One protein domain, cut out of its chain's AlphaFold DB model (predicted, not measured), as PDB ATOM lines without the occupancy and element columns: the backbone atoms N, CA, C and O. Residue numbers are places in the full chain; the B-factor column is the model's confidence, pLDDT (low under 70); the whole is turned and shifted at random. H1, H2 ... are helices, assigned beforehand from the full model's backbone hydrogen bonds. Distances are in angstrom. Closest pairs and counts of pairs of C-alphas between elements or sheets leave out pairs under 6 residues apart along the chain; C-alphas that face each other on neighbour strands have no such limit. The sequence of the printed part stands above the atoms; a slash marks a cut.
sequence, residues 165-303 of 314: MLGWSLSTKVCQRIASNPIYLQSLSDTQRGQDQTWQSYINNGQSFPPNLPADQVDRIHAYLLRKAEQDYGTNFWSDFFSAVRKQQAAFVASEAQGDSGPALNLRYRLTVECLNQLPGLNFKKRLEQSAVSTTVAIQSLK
ATOM      1  N   MET A 165     199.632 182.313 279.464       91.62
ATOM      2  CA  MET A 165     199.590 181.852 278.064       91.62
ATOM      3  C   MET A 165     200.234 180.499 277.795       91.62
ATOM      4  O   MET A 165     199.815 179.829 276.849       91.62
ATOM      5  N   LEU A 166     201.209 180.062 278.594       94.06
ATOM      6  CA  LEU A 166     201.735 178.698 278.474       94.06
ATOM      7  C   LEU A 166     200.663 177.665 278.842       94.06
ATOM      8  O   LEU A 166     200.449 176.718 278.084       94.06
ATOM      9  N   GLY A 167     199.971 177.873 279.970       95.00
ATOM     10  CA  GLY A 167     198.902 176.993 280.448       95.00
ATOM     11  C   GLY A 167     197.728 176.969 279.476       95.00
ATOM     12  O   GLY A 167     197.370 175.896 278.984       95.00
ATOM     13  N   TRP A 168     197.232 178.149 279.089       95.06
ATOM     14  CA  TRP A 168     196.165 178.271 278.100       95.06
ATOM     15  C   TRP A 168     196.530 177.573 276.786       95.06
ATOM     16  O   TRP A 168     195.814 176.672 276.347       95.06
ATOM     17  N   SER A 169     197.679 177.901 276.181       96.00
ATOM     18  CA  SER A 169     198.054 177.354 274.866       96.00
ATOM     19  C   SER A 169     198.196 175.832 274.896       96.00
ATOM     20  O   SER A 169     197.680 175.149 274.007       96.00
ATOM     21  N   LEU A 170     198.824 175.290 275.944       95.81
ATOM     22  CA  LEU A 170     198.944 173.848 276.145       95.81
ATOM     23  C   LEU A 170     197.570 173.186 276.328       95.81
ATOM     24  O   LEU A 170     197.297 172.144 275.727       95.81
ATOM     25  N   SER A 171     196.687 173.799 277.118       97.19
ATOM     26  CA  SER A 171     195.344 173.273 277.358       97.19
ATOM     27  C   SER A 171     194.528 173.162 276.077       97.19
ATOM     28  O   SER A 171     193.825 172.167 275.895       97.19
ATOM     29  N   THR A 172     194.680 174.113 275.142       96.44
ATOM     30  CA  THR A 172     193.932 174.066 273.884       96.44
ATOM     31  C   THR A 172     194.269 172.826 273.065       96.44
ATOM     32  O   THR A 172     193.375 172.142 272.566       96.44
ATOM     33  N   LYS A 173     195.555 172.457 273.018       95.00
ATOM     34  CA  LYS A 173     196.038 171.243 272.346       95.00
ATOM     35  C   LYS A 173     195.444 169.984 272.958       95.00
ATOM     36  O   LYS A 173     195.021 169.087 272.231       95.00
ATOM     37  N   VAL A 174     195.413 169.917 274.285       97.75
ATOM     38  CA  VAL A 174     194.879 168.758 275.010       97.75
ATOM     39  C   VAL A 174     193.363 168.667 274.839       97.75
ATOM     40  O   VAL A 174     192.852 167.589 274.536       97.75
ATOM     41  N   CYS A 175     192.643 169.787 274.916       97.81
ATOM     42  CA  CYS A 175     191.200 169.832 274.668       97.81
ATOM     43  C   CYS A 175     190.850 169.337 273.260       97.81
ATOM     44  O   CYS A 175     189.975 168.486 273.116       97.81
ATOM     45  N   GLN A 176     191.582 169.779 272.230       96.62
ATOM     46  CA  GLN A 176     191.403 169.307 270.849       96.62
ATOM     47  C   GLN A 176     191.640 167.798 270.667       96.62
ATOM     48  O   GLN A 176     191.187 167.236 269.672       96.62
ATOM     49  N   ARG A 177     192.351 167.126 271.584       96.25
ATOM     50  CA  ARG A 177     192.559 165.667 271.545       96.25
ATOM     51  C   ARG A 177     191.521 164.904 272.356       96.25
ATOM     52  O   ARG A 177     191.068 163.848 271.928       96.25
ATOM     53  N   ILE A 178     191.176 165.417 273.535       96.75
ATOM     54  CA  ILE A 178     190.418 164.671 274.546       96.75
ATOM     55  C   ILE A 178     188.922 164.994 274.529       96.75
ATOM     56  O   ILE A 178     188.108 164.111 274.795       96.75
ATOM     57  N   ALA A 179     188.558 166.237 274.216       96.12
ATOM     58  CA  ALA A 179     187.195 166.761 274.316       96.12
ATOM     59  C   ALA A 179     186.813 167.623 273.097       96.12
ATOM     60  O   ALA A 179     186.046 168.583 273.200       96.12
ATOM     61  N   SER A 180     187.370 167.294 271.930       96.12
ATOM     62  CA  SER A 180     187.127 168.046 270.703       96.12
ATOM     63  C   SER A 180     185.672 167.949 270.275       96.12
ATOM     64  O   SER A 180     185.102 166.861 270.204       96.12
ATOM     65  N   ASN A 181     185.082 169.094 269.964       96.94
ATOM     66  CA  ASN A 181     183.747 169.195 269.399       96.94
ATOM     67  C   ASN A 181     183.625 170.515 268.607       96.94
ATOM     68  O   ASN A 181     184.414 171.437 268.843       96.94
ATOM     69  N   PRO A 182     182.658 170.640 267.681       98.06
ATOM     70  CA  PRO A 182     182.528 171.833 266.843       98.06
ATOM     71  C   PRO A 182     182.359 173.152 267.610       98.06
ATOM     72  O   PRO A 182     182.894 174.166 267.170       98.06
ATOM     73  N   ILE A 183     181.681 173.155 268.764       97.44
ATOM     74  CA  ILE A 183     181.488 174.369 269.579       97.44
ATOM     75  C   ILE A 183     182.825 174.831 270.158       97.44
ATOM     76  O   ILE A 183     183.190 176.000 270.028       97.44
ATOM     77  N   TYR A 184     183.590 173.904 270.736       96.81
ATOM     78  CA  TYR A 184     184.920 174.202 271.257       96.81
ATOM     79  C   TYR A 184     185.870 174.695 270.154       96.81
ATOM     80  O   TYR A 184     186.563 175.695 270.330       96.81
ATOM     81  N   LEU A 185     185.876 174.035 268.991       97.62
ATOM     82  CA  LEU A 185     186.716 174.435 267.857       97.62
ATOM     83  C   LEU A 185     186.352 175.830 267.330       97.62
ATOM     84  O   LEU A 185     187.250 176.606 266.997       97.62
ATOM     85  N   GLN A 186     185.060 176.167 267.300       97.94
ATOM     86  CA  GLN A 186     184.593 177.502 266.932       97.94
ATOM     87  C   GLN A 186     185.033 178.553 267.962       97.94
ATOM     88  O   GLN A 186     185.635 179.556 267.584       97.94
ATOM     89  N   SER A 187     184.832 178.292 269.259       96.62
ATOM     90  CA  SER A 187     185.277 179.175 270.350       96.62
ATOM     91  C   SER A 187     186.791 179.426 270.319       96.62
ATOM     92  O   SER A 187     187.251 180.568 270.444       96.62
ATOM     93  N   LEU A 188     187.581 178.376 270.070       96.50
ATOM     94  CA  LEU A 188     189.024 178.483 269.891       96.50
ATOM     95  C   LEU A 188     189.376 179.339 268.668       96.50
ATOM     96  O   LEU A 188     190.248 180.203 268.763       96.50
ATOM     97  N   SER A 189     188.695 179.133 267.536       97.44
ATOM     98  CA  SER A 189     188.904 179.926 266.319       97.44
ATOM     99  C   SER A 189     188.584 181.407 266.531       97.44
ATOM    100  O   SER A 189     189.361 182.270 266.119       97.44
ATOM    101  N   ASP A 190     187.484 181.723 267.215       97.12
ATOM    102  CA  ASP A 190     187.099 183.103 267.515       97.12
ATOM    103  C   ASP A 190     188.085 183.768 268.486       97.12
ATOM    104  O   ASP A 190     188.508 184.905 268.259       97.12
ATOM    105  N   THR A 191     188.550 183.036 269.504       94.94
ATOM    106  CA  THR A 191     189.601 183.508 270.422       94.94
ATOM    107  C   THR A 191     190.899 183.811 269.677       94.94
ATOM    108  O   THR A 191     191.499 184.874 269.850       94.94
ATOM    109  N   GLN A 192     191.314 182.906 268.794       96.06
ATOM    110  CA  GLN A 192     192.495 183.061 267.952       96.06
ATOM    111  C   GLN A 192     192.379 184.252 266.994       96.06
ATOM    112  O   GLN A 192     193.338 185.007 266.839       96.06
ATOM    113  N   ARG A 193     191.193 184.486 266.418       96.75
ATOM    114  CA  ARG A 193     190.919 185.680 265.605       96.75
ATOM    115  C   ARG A 193     191.054 186.961 266.430       96.75
ATOM    116  O   ARG A 193     191.646 187.927 265.958       96.75
ATOM    117  N   GLY A 194     190.562 186.960 267.669       94.06
ATOM    118  CA  GLY A 194     190.747 188.071 268.604       94.06
ATOM    119  C   GLY A 194     192.224 188.333 268.923       94.06
ATOM    120  O   GLY A 194     192.656 189.483 268.928       94.06
ATOM    121  N   GLN A 195     193.024 187.280 269.116       94.38
ATOM    122  CA  GLN A 195     194.480 187.394 269.289       94.38
ATOM    123  C   GLN A 195     195.154 187.997 268.049       94.38
ATOM    124  O   GLN A 195     195.993 188.885 268.186       94.38
ATOM    125  N   ASP A 196     194.760 187.562 266.847       96.00
ATOM    126  CA  ASP A 196     195.257 188.118 265.581       96.00
ATOM    127  C   ASP A 196     194.920 189.614 265.452       96.00
ATOM    128  O   ASP A 196     195.786 190.419 265.111       96.00
ATOM    129  N   GLN A 197     193.690 190.013 265.780       94.69
ATOM    130  CA  GLN A 197     193.262 191.415 265.761       94.69
ATOM    131  C   GLN A 197     194.034 192.271 266.774       94.69
ATOM    132  O   GLN A 197     194.500 193.360 266.433       94.69
ATOM    133  N   THR A 198     194.209 191.779 268.006       92.75
ATOM    134  CA  THR A 198     194.998 192.471 269.035       92.75
ATOM    135  C   THR A 198     196.454 192.626 268.601       92.75
ATOM    136  O   THR A 198     197.011 193.713 268.744       92.75
ATOM    137  N   TRP A 199     197.049 191.586 268.011       94.00
ATOM    138  CA  TRP A 199     198.397 191.639 267.448       94.00
ATOM    139  C   TRP A 199     198.540 192.706 266.360       94.00
ATOM    140  O   TRP A 199     199.428 193.552 266.443       94.00
ATOM    141  N   GLN A 200     197.648 192.713 265.367       94.81
ATOM    142  CA  GLN A 200     197.704 193.703 264.288       94.81
ATOM    143  C   GLN A 200     197.557 195.128 264.825       94.81
ATOM    144  O   GLN A 200     198.317 196.014 264.444       94.81
ATOM    145  N   SER A 201     196.632 195.351 265.765       93.44
ATOM    146  CA  SER A 201     196.493 196.659 266.407       93.44
ATOM    147  C   SER A 201     197.749 197.060 267.179       93.44
ATOM    148  O   SER A 201     198.138 198.221 267.111       93.44
ATOM    149  N   TYR A 202     198.378 196.131 267.902       92.94
ATOM    150  CA  TYR A 202     199.606 196.384 268.652       92.94
ATOM    151  C   TYR A 202     200.752 196.822 267.731       92.94
ATOM    152  O   TYR A 202     201.390 197.841 267.994       92.94
ATOM    153  N   ILE A 203     200.965 196.115 266.616       94.19
ATOM    154  CA  ILE A 203     201.995 196.462 265.627       94.19
ATOM    155  C   ILE A 203     201.695 197.811 264.960       94.19
ATOM    156  O   ILE A 203     202.570 198.676 264.918       94.19
ATOM    157  N   ASN A 204     200.453 198.036 264.518       93.81
ATOM    158  CA  ASN A 204     200.052 199.282 263.853       93.81
ATOM    159  C   ASN A 204     200.146 200.512 264.769       93.81
ATOM    160  O   ASN A 204     200.368 201.621 264.291       93.81
ATOM    161  N   ASN A 205     200.031 200.316 266.084       91.94
ATOM    162  CA  ASN A 205     200.159 201.372 267.088       91.94
ATOM    163  C   ASN A 205     201.602 201.557 267.589       91.94
ATOM    164  O   ASN A 205     201.813 202.060 268.696       91.94
ATOM    165  N   GLY A 206     202.603 201.131 266.810       92.75
ATOM    166  CA  GLY A 206     204.010 201.271 267.184       92.75
ATOM    167  C   GLY A 206     204.375 200.442 268.416       92.75
ATOM    168  O   GLY A 206     205.054 200.945 269.312       92.75
ATOM    169  N   GLN A 207     203.890 199.195 268.465       92.75
ATOM    170  CA  GLN A 207     204.163 198.218 269.529       92.75
ATOM    171  C   GLN A 207     203.663 198.682 270.909       92.75
ATOM    172  O   GLN A 207     204.341 198.558 271.935       92.75
ATOM    173  N   SER A 208     202.440 199.215 270.931       90.31
ATOM    174  CA  SER A 208     201.746 199.674 272.135       90.31
ATOM    175  C   SER A 208     200.302 199.173 272.151       90.31
ATOM    176  O   SER A 208     199.602 199.220 271.136       90.31
ATOM    177  N   PHE A 209     199.827 198.690 273.302       86.88
ATOM    178  CA  PHE A 209     198.443 198.246 273.445       86.88
ATOM    179  C   PHE A 209     197.466 199.417 273.308       86.88
ATOM    180  O   PHE A 209     197.675 200.463 273.930       86.88
ATOM    181  N   PRO A 210     196.337 199.238 272.595       81.31
ATOM    182  CA  PRO A 210     195.344 200.296 272.457       81.31
ATOM    183  C   PRO A 210     194.710 200.594 273.827       81.31
ATOM    184  O   PRO A 210     194.433 199.635 274.543       81.31
ATOM    185  N   PRO A 211     194.480 201.864 274.227       79.94
ATOM    186  CA  PRO A 211     194.049 202.245 275.583       79.94
ATOM    187  C   PRO A 211     192.799 201.527 276.107       79.94
ATOM    188  O   PRO A 211     192.669 201.304 277.307       79.94
ATOM    189  N   ASN A 212     191.903 201.147 275.200       81.50
ATOM    190  CA  ASN A 212     190.634 200.485 275.476       81.50
ATOM    191  C   ASN A 212     190.713 198.949 275.505       81.50
ATOM    192  O   ASN A 212     189.673 198.316 275.673       81.50
ATOM    193  N   LEU A 213     191.892 198.336 275.328       83.00
ATOM    194  CA  LEU A 213     192.027 196.885 275.491       83.00
ATOM    195  C   LEU A 213     191.716 196.508 276.950       83.00
ATOM    196  O   LEU A 213     192.378 197.054 277.844       83.00
ATOM    197  N   PRO A 214     190.769 195.583 277.190       83.06
ATOM    198  CA  PRO A 214     190.506 195.054 278.518       83.06
ATOM    199  C   PRO A 214     191.765 194.465 279.162       83.06
ATOM    200  O   PRO A 214     192.615 193.877 278.490       83.06
ATOM    201  N   ALA A 215     191.888 194.646 280.474       76.69
ATOM    202  CA  ALA A 215     193.060 194.246 281.251       76.69
ATOM    203  C   ALA A 215     193.338 192.730 281.188       76.69
ATOM    204  O   ALA A 215     194.485 192.309 281.140       76.69
ATOM    205  N   ASP A 216     192.295 191.914 281.114       76.12
ATOM    206  CA  ASP A 216     192.340 190.456 280.959       76.12
ATOM    207  C   ASP A 216     192.742 189.994 279.543       76.12
ATOM    208  O   ASP A 216     192.963 188.812 279.306       76.12
ATOM    209  N   GLN A 217     192.857 190.910 278.575       83.44
ATOM    210  CA  GLN A 217     193.180 190.587 277.179       83.44
ATOM    211  C   GLN A 217     194.621 190.935 276.787       83.44
ATOM    212  O   GLN A 217     195.010 190.770 275.628       83.44
ATOM    213  N   VAL A 218     195.426 191.413 277.732       82.69
ATOM    214  CA  VAL A 218     196.785 191.911 277.476       82.69
ATOM    215  C   VAL A 218     197.743 190.776 277.100       82.69
ATOM    216  O   VAL A 218     198.645 190.959 276.285       82.69
ATOM    217  N   ASP A 219     197.499 189.560 277.581       86.88
ATOM    218  CA  ASP A 219     198.333 188.407 277.247       86.88
ATOM    219  C   ASP A 219     198.106 187.832 275.840       86.88
ATOM    220  O   ASP A 219     198.859 186.966 275.389       86.88
ATOM    221  N   ARG A 220     197.143 188.364 275.073       89.81
ATOM    222  CA  ARG A 220     196.880 187.925 273.690       89.81
ATOM    223  C   ARG A 220     198.098 188.021 272.769       89.81
ATOM    224  O   ARG A 220     198.191 187.235 271.829       89.81
ATOM    225  N   ILE A 221     199.030 188.939 273.034       91.88
ATOM    226  CA  ILE A 221     200.285 189.049 272.273       91.88
ATOM    227  C   ILE A 221     201.198 187.854 272.547       91.88
ATOM    228  O   ILE A 221     201.715 187.254 271.605       91.88
ATOM    229  N   HIS A 222     201.341 187.449 273.811       92.06
ATOM    230  CA  HIS A 222     202.107 186.259 274.178       92.06
ATOM    231  C   HIS A 222     201.466 184.989 273.589       92.06
ATOM    232  O   HIS A 222     202.177 184.188 272.983       92.06
ATOM    233  N   ALA A 223     200.135 184.839 273.655       93.06
ATOM    234  CA  ALA A 223     199.436 183.728 272.992       93.06
ATOM    235  C   ALA A 223     199.627 183.727 271.471       93.06
ATOM    236  O   ALA A 223     199.879 182.673 270.884       93.06
ATOM    237  N   TYR A 224     199.534 184.890 270.816       95.25
ATOM    238  CA  TYR A 224     199.798 185.003 269.383       95.25
ATOM    239  C   TYR A 224     201.211 184.509 269.049       95.25
ATOM    240  O   TYR A 224     201.374 183.670 268.163       95.25
ATOM    241  N   LEU A 225     202.221 184.984 269.783       95.56
ATOM    242  CA  LEU A 225     203.622 184.624 269.567       95.56
ATOM    243  C   LEU A 225     203.880 183.130 269.783       95.56
ATOM    244  O   LEU A 225     204.544 182.518 268.948       95.56
ATOM    245  N   LEU A 226     203.326 182.536 270.845       96.12
ATOM    246  CA  LEU A 226     203.420 181.095 271.104       96.12
ATOM    247  C   LEU A 226     202.738 180.281 270.003       96.12
ATOM    248  O   LEU A 226     203.324 179.329 269.495       96.12
ATOM    249  N   ARG A 227     201.538 180.682 269.567       96.25
ATOM    250  CA  ARG A 227     200.822 180.008 268.473       96.25
ATOM    251  C   ARG A 227     201.597 180.081 267.158       96.25
ATOM    252  O   ARG A 227     201.646 179.088 266.439       96.25
ATOM    253  N   LYS A 228     202.209 181.224 266.829       96.62
ATOM    254  CA  LYS A 228     203.069 181.345 265.637       96.62
ATOM    255  C   LYS A 228     204.343 180.522 265.765       96.62
ATOM    256  O   LYS A 228     204.708 179.844 264.815       96.62
ATOM    257  N   ALA A 229     204.967 180.523 266.937       96.81
ATOM    258  CA  ALA A 229     206.126 179.684 267.203       96.81
ATOM    259  C   ALA A 229     205.811 178.195 267.026       96.81
ATOM    260  O   ALA A 229     206.563 177.476 266.374       96.81
ATOM    261  N   GLU A 230     204.666 177.748 267.535       96.62
ATOM    262  CA  GLU A 230     204.199 176.383 267.347       96.62
ATOM    263  C   GLU A 230     203.910 176.058 265.874       96.62
ATOM    264  O   GLU A 230     204.292 174.990 265.403       96.62
ATOM    265  N   GLN A 231     203.251 176.964 265.141       95.88
ATOM    266  CA  GLN A 231     202.970 176.789 263.710       95.88
ATOM    267  C   GLN A 231     204.255 176.643 262.888       95.88
ATOM    268  O   GLN A 231     204.323 175.772 262.025       95.88
ATOM    269  N   ASP A 232     205.264 177.462 263.185       96.62
ATOM    270  CA  ASP A 232     206.528 177.476 262.450       96.62
ATOM    271  C   ASP A 232     207.426 176.280 262.814       96.62
ATOM    272  O   ASP A 232     208.159 175.778 261.966       96.62
ATOM    273  N   TYR A 233     207.370 175.806 264.065       97.75
ATOM    274  CA  TYR A 233     208.177 174.675 264.533       97.75
ATOM    275  C   TYR A 233     207.565 173.308 264.197       97.75
ATOM    276  O   TYR A 233     208.280 172.354 263.894       97.75
ATOM    277  N   GLY A 234     206.237 173.198 264.256       95.94
ATOM    278  CA  GLY A 234     205.499 171.973 263.967       95.94
ATOM    279  C   GLY A 234     205.109 171.155 265.203       95.94
ATOM    280  O   GLY A 234     205.146 171.610 266.346       95.94
ATOM    281  N   THR A 235     204.686 169.912 264.966       92.81
ATOM    282  CA  THR A 235     203.930 169.090 265.933       92.81
ATOM    283  C   THR A 235     204.669 168.760 267.230       92.81
ATOM    284  O   THR A 235     204.017 168.434 268.222       92.81
ATOM    285  N   ASN A 236     206.001 168.846 267.241       95.81
ATOM    286  CA  ASN A 236     206.826 168.530 268.409       95.81
ATOM    287  C   ASN A 236     207.109 169.743 269.308       95.81
ATOM    288  O   ASN A 236     207.730 169.574 270.352       95.81
ATOM    289  N   PHE A 237     206.621 170.941 268.955       97.88
ATOM    290  CA  PHE A 237     206.925 172.201 269.645       97.88
ATOM    291  C   PHE A 237     206.849 172.106 271.171       97.88
ATOM    292  O   PHE A 237     207.839 172.356 271.854       97.88
ATOM    293  N   TRP A 238     205.703 171.688 271.715       97.06
ATOM    294  CA  TRP A 238     205.517 171.617 273.166       97.06
ATOM    295  C   TRP A 238     206.378 170.535 273.826       97.06
ATOM    296  O   TRP A 238     206.973 170.787 274.870       97.06
ATOM    297  N   SER A 239     206.482 169.356 273.204       96.50
ATOM    298  CA  SER A 239     207.346 168.256 273.666       96.50
ATOM    299  C   SER A 239     208.796 168.718 273.819       96.50
ATOM    300  O   SER A 239     209.424 168.515 274.862       96.50
ATOM    301  N   ASP A 240     209.313 169.371 272.781       98.25
ATOM    302  CA  ASP A 240     210.719 169.746 272.692       98.25
ATOM    303  C   ASP A 240     211.013 170.971 273.560       98.25
ATOM    304  O   ASP A 240     212.040 171.004 274.241       98.25
ATOM    305  N   PHE A 241     210.070 171.918 273.646       98.25
ATOM    306  CA  PHE A 241     210.124 173.025 274.599       98.25
ATOM    307  C   PHE A 241     210.226 172.514 276.041       98.25
ATOM    308  O   PHE A 241     211.171 172.861 276.748       98.25
ATOM    309  N   PHE A 242     209.314 171.641 276.482       97.88
ATOM    310  CA  PHE A 242     209.370 171.120 277.849       97.88
ATOM    311  C   PHE A 242     210.569 170.192 278.073       97.88
ATOM    312  O   PHE A 242     211.089 170.121 279.183       97.88
ATOM    313  N   SER A 243     211.078 169.529 277.030       98.06
ATOM    314  CA  SER A 243     212.363 168.825 277.095       98.06
ATOM    315  C   SER A 243     213.525 169.777 277.387       98.06
ATOM    316  O   SER A 243     214.359 169.479 278.245       98.06
ATOM    317  N   ALA A 244     213.563 170.950 276.743       98.12
ATOM    318  CA  ALA A 244     214.538 171.996 277.046       98.12
ATOM    319  C   ALA A 244     214.372 172.539 278.478       98.12
ATOM    320  O   ALA A 244     215.364 172.641 279.201       98.12
ATOM    321  N   VAL A 245     213.134 172.775 278.931       97.38
ATOM    322  CA  VAL A 245     212.842 173.200 280.315       97.38
ATOM    323  C   VAL A 245     213.372 172.187 281.330       97.38
ATOM    324  O   VAL A 245     214.094 172.565 282.250       97.38
ATOM    325  N   ARG A 246     213.119 170.885 281.129       96.56
ATOM    326  CA  ARG A 246     213.618 169.826 282.026       96.56
ATOM    327  C   ARG A 246     215.147 169.764 282.078       96.56
ATOM    328  O   ARG A 246     215.706 169.526 283.146       96.56
ATOM    329  N   LYS A 247     215.846 170.022 280.966       96.75
ATOM    330  CA  LYS A 247     217.321 170.126 280.961       96.75
ATOM    331  C   LYS A 247     217.823 171.304 281.800       96.75
ATOM    332  O   LYS A 247     218.927 171.235 282.330       96.75
ATOM    333  N   GLN A 248     217.016 172.353 281.945       95.94
ATOM    334  CA  GLN A 248     217.311 173.532 282.761       95.94
ATOM    335  C   GLN A 248     216.635 173.503 284.143       95.94
ATOM    336  O   GLN A 248     216.656 174.509 284.851       95.94
ATOM    337  N   GLN A 249     216.069 172.365 284.574       93.50
ATOM    338  CA  GLN A 249     215.253 172.289 285.793       93.50
ATOM    339  C   GLN A 249     215.986 172.808 287.038       93.50
ATOM    340  O   GLN A 249     215.374 173.474 287.868       93.50
ATOM    341  N   ALA A 250     217.295 172.558 287.150       92.56
ATOM    342  CA  ALA A 250     218.112 173.054 288.258       92.56
ATOM    343  C   ALA A 250     218.083 174.592 288.378       92.56
ATOM    344  O   ALA A 250     218.029 175.114 289.486       92.56
ATOM    345  N   ALA A 251     218.058 175.312 287.252       94.19
ATOM    346  CA  ALA A 251     217.973 176.771 287.238       94.19
ATOM    347  C   ALA A 251     216.570 177.270 287.622       94.19
ATOM    348  O   ALA A 251     216.447 178.272 288.321       94.19
ATOM    349  N   PHE A 252     215.517 176.555 287.216       92.44
ATOM    350  CA  PHE A 252     214.134 176.904 287.558       92.44
ATOM    351  C   PHE A 252     213.793 176.695 289.041       92.44
ATOM    352  O   PHE A 252     212.919 177.385 289.559       92.44
ATOM    353  N   VAL A 253     214.465 175.766 289.730       91.12
ATOM    354  CA  VAL A 253     214.216 175.480 291.161       91.12
ATOM    355  C   VAL A 253     215.205 176.156 292.112       91.12
ATOM    356  O   VAL A 253     215.033 176.050 293.330       91.12
ATOM    357  N   ALA A 254     216.221 176.842 291.579       91.06
ATOM    358  CA  ALA A 254     217.182 177.612 292.361       91.06
ATOM    359  C   ALA A 254     216.472 178.676 293.213       91.06
ATOM    360  O   ALA A 254     215.435 179.208 292.815       91.06
ATOM    361  N   SER A 255     217.028 178.998 294.382       90.94
ATOM    362  CA  SER A 255     216.432 179.932 295.352       90.94
ATOM    363  C   SER A 255     216.038 181.285 294.751       90.94
ATOM    364  O   SER A 255     215.005 181.849 295.091       90.94
ATOM    365  N   GLU A 256     216.834 181.778 293.813       92.69
ATOM    366  CA  GLU A 256     216.688 183.052 293.119       92.69
ATOM    367  C   GLU A 256     215.498 183.057 292.152       92.69
ATOM    368  O   GLU A 256     214.978 184.117 291.810       92.69
ATOM    369  N   ALA A 257     215.064 181.872 291.715       89.00
ATOM    370  CA  ALA A 257     213.901 181.675 290.862       89.00
ATOM    371  C   ALA A 257     212.619 181.399 291.667       89.00
ATOM    372  O   ALA A 257     211.554 181.263 291.063       89.00
ATOM    373  N   GLN A 258     212.678 181.322 293.002       88.75
ATOM    374  CA  GLN A 258     211.518 181.004 293.840       88.75
ATOM    375  C   GLN A 258     210.687 182.246 294.211       88.75
ATOM    376  O   GLN A 258     211.206 183.338 294.439       88.75
ATOM    377  N   GLY A 259     209.367 182.053 294.311       84.81
ATOM    378  CA  GLY A 259     208.395 183.074 294.724       84.81
ATOM    379  C   GLY A 259     207.942 184.023 293.607       84.81
ATOM    380  O   GLY A 259     208.398 183.942 292.470       84.81
ATOM    381  N   ASP A 260     207.047 184.952 293.945       83.38
ATOM    382  CA  ASP A 260     206.367 185.837 292.976       83.38
ATOM    383  C   ASP A 260     206.931 187.267 292.964       83.38
ATOM    384  O   ASP A 260     206.263 188.241 292.605       83.38
ATOM    385  N   SER A 261     208.188 187.414 293.391       85.12
ATOM    386  CA  SER A 261     208.894 188.690 293.303       85.12
ATOM    387  C   SER A 261     209.240 189.019 291.847       85.12
ATOM    388  O   SER A 261     209.486 188.125 291.038       85.12
ATOM    389  N   GLY A 262     209.315 190.312 291.513       86.56
ATOM    390  CA  GLY A 262     209.715 190.762 290.173       86.56
ATOM    391  C   GLY A 262     211.036 190.142 289.684       86.56
ATOM    392  O   GLY A 262     211.069 189.626 288.569       86.56
ATOM    393  N   PRO A 263     212.113 190.114 290.497       91.12
ATOM    394  CA  PRO A 263     213.367 189.465 290.111       91.12
ATOM    395  C   PRO A 263     213.234 187.965 289.813       91.12
ATOM    396  O   PRO A 263     213.767 187.508 288.801       91.12
ATOM    397  N   ALA A 264     212.498 187.218 290.645       91.44
ATOM    398  CA  ALA A 264     212.287 185.784 290.444       91.44
ATOM    399  C   ALA A 264     211.473 185.506 289.169       91.44
ATOM    400  O   ALA A 264     211.865 184.668 288.354       91.44
ATOM    401  N   LEU A 265     210.398 186.269 288.943       90.56
ATOM    402  CA  LEU A 265     209.590 186.209 287.719       90.56
ATOM    403  C   LEU A 265     210.430 186.515 286.469       90.56
ATOM    404  O   LEU A 265     210.400 185.752 285.508       90.56
ATOM    405  N   ASN A 266     211.243 187.576 286.496       92.38
ATOM    406  CA  ASN A 266     212.137 187.933 285.387       92.38
ATOM    407  C   ASN A 266     213.164 186.831 285.083       92.38
ATOM    408  O   ASN A 266     213.504 186.593 283.923       92.38
ATOM    409  N   LEU A 267     213.680 186.150 286.111       94.50
ATOM    410  CA  LEU A 267     214.591 185.024 285.920       94.50
ATOM    411  C   LEU A 267     213.885 183.850 285.231       94.50
ATOM    412  O   LEU A 267     214.375 183.383 284.202       94.50
ATOM    413  N   ARG A 268     212.720 183.419 285.734       94.44
ATOM    414  CA  ARG A 268     211.935 182.332 285.119       94.44
ATOM    415  C   ARG A 268     211.509 182.667 283.693       94.44
ATOM    416  O   ARG A 268     211.624 181.817 282.808       94.44
ATOM    417  N   TYR A 269     211.117 183.914 283.444       94.56
ATOM    418  CA  TYR A 269     210.792 184.407 282.108       94.56
ATOM    419  C   TYR A 269     211.976 184.263 281.150       94.56
ATOM    420  O   TYR A 269     211.859 183.665 280.082       94.56
ATOM    421  N   ARG A 270     213.162 184.732 281.553       95.94
ATOM    422  CA  ARG A 270     214.382 184.639 280.739       95.94
ATOM    423  C   ARG A 270     214.785 183.194 280.449       95.94
ATOM    424  O   ARG A 270     215.140 182.887 279.314       95.94
ATOM    425  N   LEU A 271     214.728 182.316 281.454       97.00
ATOM    426  CA  LEU A 271     214.999 180.884 281.283       97.00
ATOM    427  C   LEU A 271     214.007 180.249 280.301       97.00
ATOM    428  O   LEU A 271     214.390 179.453 279.447       97.00
ATOM    429  N   THR A 272     212.739 180.649 280.373       96.94
ATOM    430  CA  THR A 272     211.689 180.181 279.462       96.94
ATOM    431  C   THR A 272     211.930 180.645 278.028       96.94
ATOM    432  O   THR A 272     211.901 179.830 277.104       96.94
ATOM    433  N   VAL A 273     212.242 181.930 277.834       97.38
ATOM    434  CA  VAL A 273     212.627 182.492 276.531       97.38
ATOM    435  C   VAL A 273     213.863 181.790 275.974       97.38
ATOM    436  O   VAL A 273     213.918 181.509 274.779       97.38
ATOM    437  N   GLU A 274     214.844 181.467 276.818       98.06
ATOM    438  CA  GLU A 274     216.031 180.714 276.421       98.06
ATOM    439  C   GLU A 274     215.679 179.293 275.959       98.06
ATOM    440  O   GLU A 274     216.125 178.876 274.892       98.06
ATOM    441  N   CYS A 275     214.819 178.580 276.691       98.19
ATOM    442  CA  CYS A 275     214.341 177.252 276.294       98.19
ATOM    443  C   CYS A 275     213.611 177.283 274.942       98.19
ATOM    444  O   CYS A 275     213.861 176.431 274.092       98.19
ATOM    445  N   LEU A 276     212.753 178.283 274.710       97.94
ATOM    446  CA  LEU A 276     212.096 178.485 273.413       97.94
ATOM    447  C   LEU A 276     213.111 178.822 272.314       97.94
ATOM    448  O   LEU A 276     213.020 178.315 271.201       97.94
ATOM    449  N   ASN A 277     214.111 179.652 272.608       97.88
ATOM    450  CA  ASN A 277     215.116 180.058 271.630       97.88
ATOM    451  C   ASN A 277     216.072 178.923 271.222       97.88
ATOM    452  O   ASN A 277     216.616 178.959 270.123       97.88
ATOM    453  N   GLN A 278     216.262 177.923 272.084       96.88
ATOM    454  CA  GLN A 278     217.064 176.729 271.799       96.88
ATOM    455  C   GLN A 278     216.382 175.761 270.824       96.88
ATOM    456  O   GLN A 278     217.040 174.856 270.306       96.88
ATOM    457  N   LEU A 279     215.087 175.940 270.551       97.94
ATOM    458  CA  LEU A 279     214.384 175.143 269.557       97.94
ATOM    459  C   LEU A 279     214.930 175.440 268.146       97.94
ATOM    460  O   LEU A 279     214.898 176.597 267.712       97.94
ATOM    461  N   PRO A 280     215.426 174.421 267.410       96.81
ATOM    462  CA  PRO A 280     216.052 174.621 266.106       96.81
ATOM    463  C   PRO A 280     215.173 175.408 265.132       96.81
ATOM    464  O   PRO A 280     213.994 175.112 264.964       96.81
ATOM    465  N   GLY A 281     215.754 176.422 264.486       93.69
ATOM    466  CA  GLY A 281     215.084 177.238 263.468       93.69
ATOM    467  C   GLY A 281     214.083 178.273 263.996       93.69
ATOM    468  O   GLY A 281     213.754 179.207 263.265       93.69
ATOM    469  N   LEU A 282     213.648 178.184 265.259       95.88
ATOM    470  CA  LEU A 282     212.587 179.047 265.781       95.88
ATOM    471  C   LEU A 282     213.033 180.503 265.995       95.88
ATOM    472  O   LEU A 282     212.240 181.424 265.793       95.88
ATOM    473  N   ASN A 283     214.296 180.715 266.392       95.12
ATOM    474  CA  ASN A 283     214.892 182.036 266.646       95.12
ATOM    475  C   ASN A 283     214.003 182.933 267.534       95.12
ATOM    476  O   ASN A 283     213.756 184.102 267.223       95.12
ATOM    477  N   PHE A 284     213.475 182.373 268.629       97.25
ATOM    478  CA  PHE A 284     212.402 183.003 269.400       97.25
ATOM    479  C   PHE A 284     212.779 184.381 269.965       97.25
ATOM    480  O   PHE A 284     211.969 185.299 269.882       97.25
ATOM    481  N   LYS A 285     214.015 184.584 270.444       97.31
ATOM    482  CA  LYS A 285     214.462 185.905 270.935       97.31
ATOM    483  C   LYS A 285     214.383 186.982 269.861       97.31
ATOM    484  O   LYS A 285     213.831 188.047 270.114       97.31
ATOM    485  N   LYS A 286     214.836 186.671 268.644       96.69
ATOM    486  CA  LYS A 286     214.752 187.586 267.500       96.69
ATOM    487  C   LYS A 286     213.303 187.966 267.201       96.69
ATOM    488  O   LYS A 286     213.021 189.122 266.901       96.69
ATOM    489  N   ARG A 287     212.372 187.011 267.316       95.56
ATOM    490  CA  ARG A 287     210.936 187.289 267.179       95.56
ATOM    491  C   ARG A 287     210.456 188.270 268.248       95.56
ATOM    492  O   ARG A 287     209.738 189.204 267.904       95.56
ATOM    493  N   LEU A 288     210.843 188.086 269.511       95.62
ATOM    494  CA  LEU A 288     210.478 189.011 270.590       95.62
ATOM    495  C   LEU A 288     211.038 190.417 270.332       95.62
ATOM    496  O   LEU A 288     210.280 191.383 270.344       95.62
ATOM    497  N   GLU A 289     212.318 190.519 269.972       95.25
ATOM    498  CA  GLU A 289     212.998 191.785 269.657       95.25
ATOM    499  C   GLU A 289     212.322 192.543 268.506       95.25
ATOM    500  O   GLU A 289     212.018 193.727 268.632       95.25
ATOM    501  N   GLN A 290     212.006 191.856 267.402       94.31
ATOM    502  CA  GLN A 290     211.284 192.439 266.258       94.31
ATOM    503  C   GLN A 290     209.877 192.929 266.621       94.31
ATOM    504  O   GLN A 290     209.304 193.774 265.932       94.31
ATOM    505  N   SER A 291     209.327 192.400 267.708       92.88
ATOM    506  CA  SER A 291     207.987 192.703 268.195       92.88
ATOM    507  C   SER A 291     207.998 193.691 269.362       92.88
ATOM    508  O   SER A 291     206.932 193.970 269.895       92.88
ATOM    509  N   ALA A 292     209.173 194.192 269.769       93.00
ATOM    510  CA  ALA A 292     209.376 194.961 270.999       93.00
ATOM    511  C   ALA A 292     208.738 194.306 272.239       93.00
ATOM    512  O   ALA A 292     208.158 194.975 273.097       93.00
ATOM    513  N   VAL A 293     208.866 192.980 272.315       91.62
ATOM    514  CA  VAL A 293     208.603 192.191 273.517       91.62
ATOM    515  C   VAL A 293     209.942 191.897 274.185       91.62
ATOM    516  O   VAL A 293     210.900 191.505 273.518       91.62
ATOM    517  N   SER A 294     210.032 192.102 275.496       91.94
ATOM    518  CA  SER A 294     211.260 191.885 276.250       91.94
ATOM    519  C   SER A 294     211.710 190.438 276.160       91.94
ATOM    520  O   SER A 294     210.910 189.509 276.130       91.94
ATOM    521  N   THR A 295     213.022 190.234 276.169       93.69
ATOM    522  CA  THR A 295     213.630 188.902 276.253       93.69
ATOM    523  C   THR A 295     214.029 188.537 277.685       93.69
ATOM    524  O   THR A 295     214.444 187.406 277.941       93.69
ATOM    525  N   THR A 296     213.923 189.482 278.627       90.56
ATOM    526  CA  THR A 296     214.487 189.347 279.981       90.56
ATOM    527  C   THR A 296     213.556 189.762 281.109       90.56
ATOM    528  O   THR A 296     213.791 189.359 282.247       90.56
ATOM    529  N   VAL A 297     212.552 190.593 280.832       88.38
ATOM    530  CA  VAL A 297     211.627 191.109 281.842       88.38
ATOM    531  C   VAL A 297     210.284 190.417 281.673       88.38
ATOM    532  O   VAL A 297     209.699 190.446 280.594       88.38
ATOM    533  N   ALA A 298     209.787 189.824 282.756       85.19
ATOM    534  CA  ALA A 298     208.395 189.429 282.850       85.19
ATOM    535  C   ALA A 298     207.561 190.712 282.790       85.19
ATOM    536  O   ALA A 298     207.609 191.560 283.685       85.19
ATOM    537  N   ILE A 299     206.875 190.906 281.670       72.88
ATOM    538  CA  ILE A 299     206.222 192.173 281.393       72.88
ATOM    539  C   ILE A 299     205.060 192.431 282.348       72.88
ATOM    540  O   ILE A 299     204.391 191.521 282.828       72.88
ATOM    541  N   GLN A 300     204.760 193.713 282.557       65.69
ATOM    542  CA  GLN A 300     203.585 194.208 283.272       65.69
ATOM    543  C   GLN A 300     202.229 193.725 282.708       65.69
ATOM    544  O   GLN A 300     201.200 194.143 283.233       65.69
ATOM    545  N   SER A 301     202.178 192.832 281.708       63.41
ATOM    546  CA  SER A 301     200.947 192.095 281.383       63.41
ATOM    547  C   SER A 301     200.444 191.265 282.568       63.41
ATOM    548  O   SER A 301     199.260 190.975 282.633       63.41
ATOM    549  N   LEU A 302     201.303 191.000 283.561       63.06
ATOM    550  CA  LEU A 302     200.922 190.444 284.863       63.06
ATOM    551  C   LEU A 302     200.092 191.407 285.734       63.06
ATOM    552  O   LEU A 302     199.441 190.974 286.682       63.06
ATOM    553  N   LYS A 303     200.173 192.728 285.501       71.56
ATOM    554  CA  LYS A 303     199.529 193.766 286.336       71.56
ATOM    555  C   LYS A 303     198.963 194.952 285.525       71.56
ATOM    556  O   LYS A 303     199.243 196.107 285.855       71.56
TER     557      LYS A 303
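What this domain is: This is residues 165 to 303 of the 314 residues of an uncharacterized protein of Verrucomicrobia bacterium (UniProt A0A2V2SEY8). Seven helices make two groups set side by side: H1, H2 and H3 form one, with long H2 crossing H3 on its far side, and H4, H5, H6 and H7 form the other. H3 is the helix nearest the middle; after its last residue, Tyr 233, a tight link turns a corner into H4, which leads across to the second group, where H6 meets H4 with residues 272 to 276 near its own end and H7 turns off that same end of H6. The printed part has 139 residues, 90 of them in named helices H1 to H7 in that order, with no named strand, and its class is all helix. The whole is compact, with a radius of gyration of the C-alphas of 15.6 A and spans of 43 by 38 by 29 A.

Where its parts are: Find C-alpha 165 at (199.590, 181.852, 278.064); from there H1 runs over residues 165 to 178, 19.8 A. After it look for H2, residues 182 to 204, the longest helix at 32.7 A. H3 takes residues 220 to 233, 19.7 A, beginning at C-alpha 220 at (196.880, 187.925, 273.690). Next come H4, residues 237 to 247, 15.5 A, and H5, residues 249 to 253. H6 follows with residues 262 to 277, 22.1 A. H7, residues 284 to 290, ends at C-alpha 290 at (211.284, 192.439, 266.258).

How they stand to each other: Start at H3, which with H6 is a hub, each touching three helices. With residues 165 to 169 alone, H1 touches H3 at a steep tilt of 57 degrees, the same way; the closest C-alphas, Met 165 and Ala 223, are 5.4 A apart. H2 touches H3 about perpendicular, at 74 degrees, closest at the C-alphas of Gln 195 and Arg 220, 5.0 A. H1 and H2 are close but not clearly touching, with the C-alphas of Gln 176 and Leu 185 7.6 A apart. H3 and H4 touch only at the corner, and only just, with 3 pairs of C-alphas within 8 A; Glu 230 and Phe 237 are closest, their C-alphas 5.5 A apart. H4 touches H6 at a steep tilt of 59 degrees, opposite ways, with the C-alphas of Ala 244 and Cys 275 closest at 5.3 A. H5 and H6 only just touch, with 3 pairs of C-alphas within 8 A; Phe 252 and Arg 268 are closest, their C-alphas 6.3 A apart. H6 and H7 touch about perpendicular, only just, at 72 degrees, with the C-alphas of Asn 277 and Phe 284 closest at 4.6 A. Among the pairs apart are H2 and H6, and H3 and H6. In H2, H3, H4, H5, H6 and H7 every O i to N i+4 pair is within hydrogen-bond range, and in H1 9 of 10 are.

The domain as a whole: Look to the C-alphas of Pro 182 and Ser 255 for the two farthest apart, 45.0 A. The printed part has no cut. The link from H2 to H3, residues 205 to 219, is long. The mean pLDDT of the printed part is 92.6, and residues 300 to 302 are under 70.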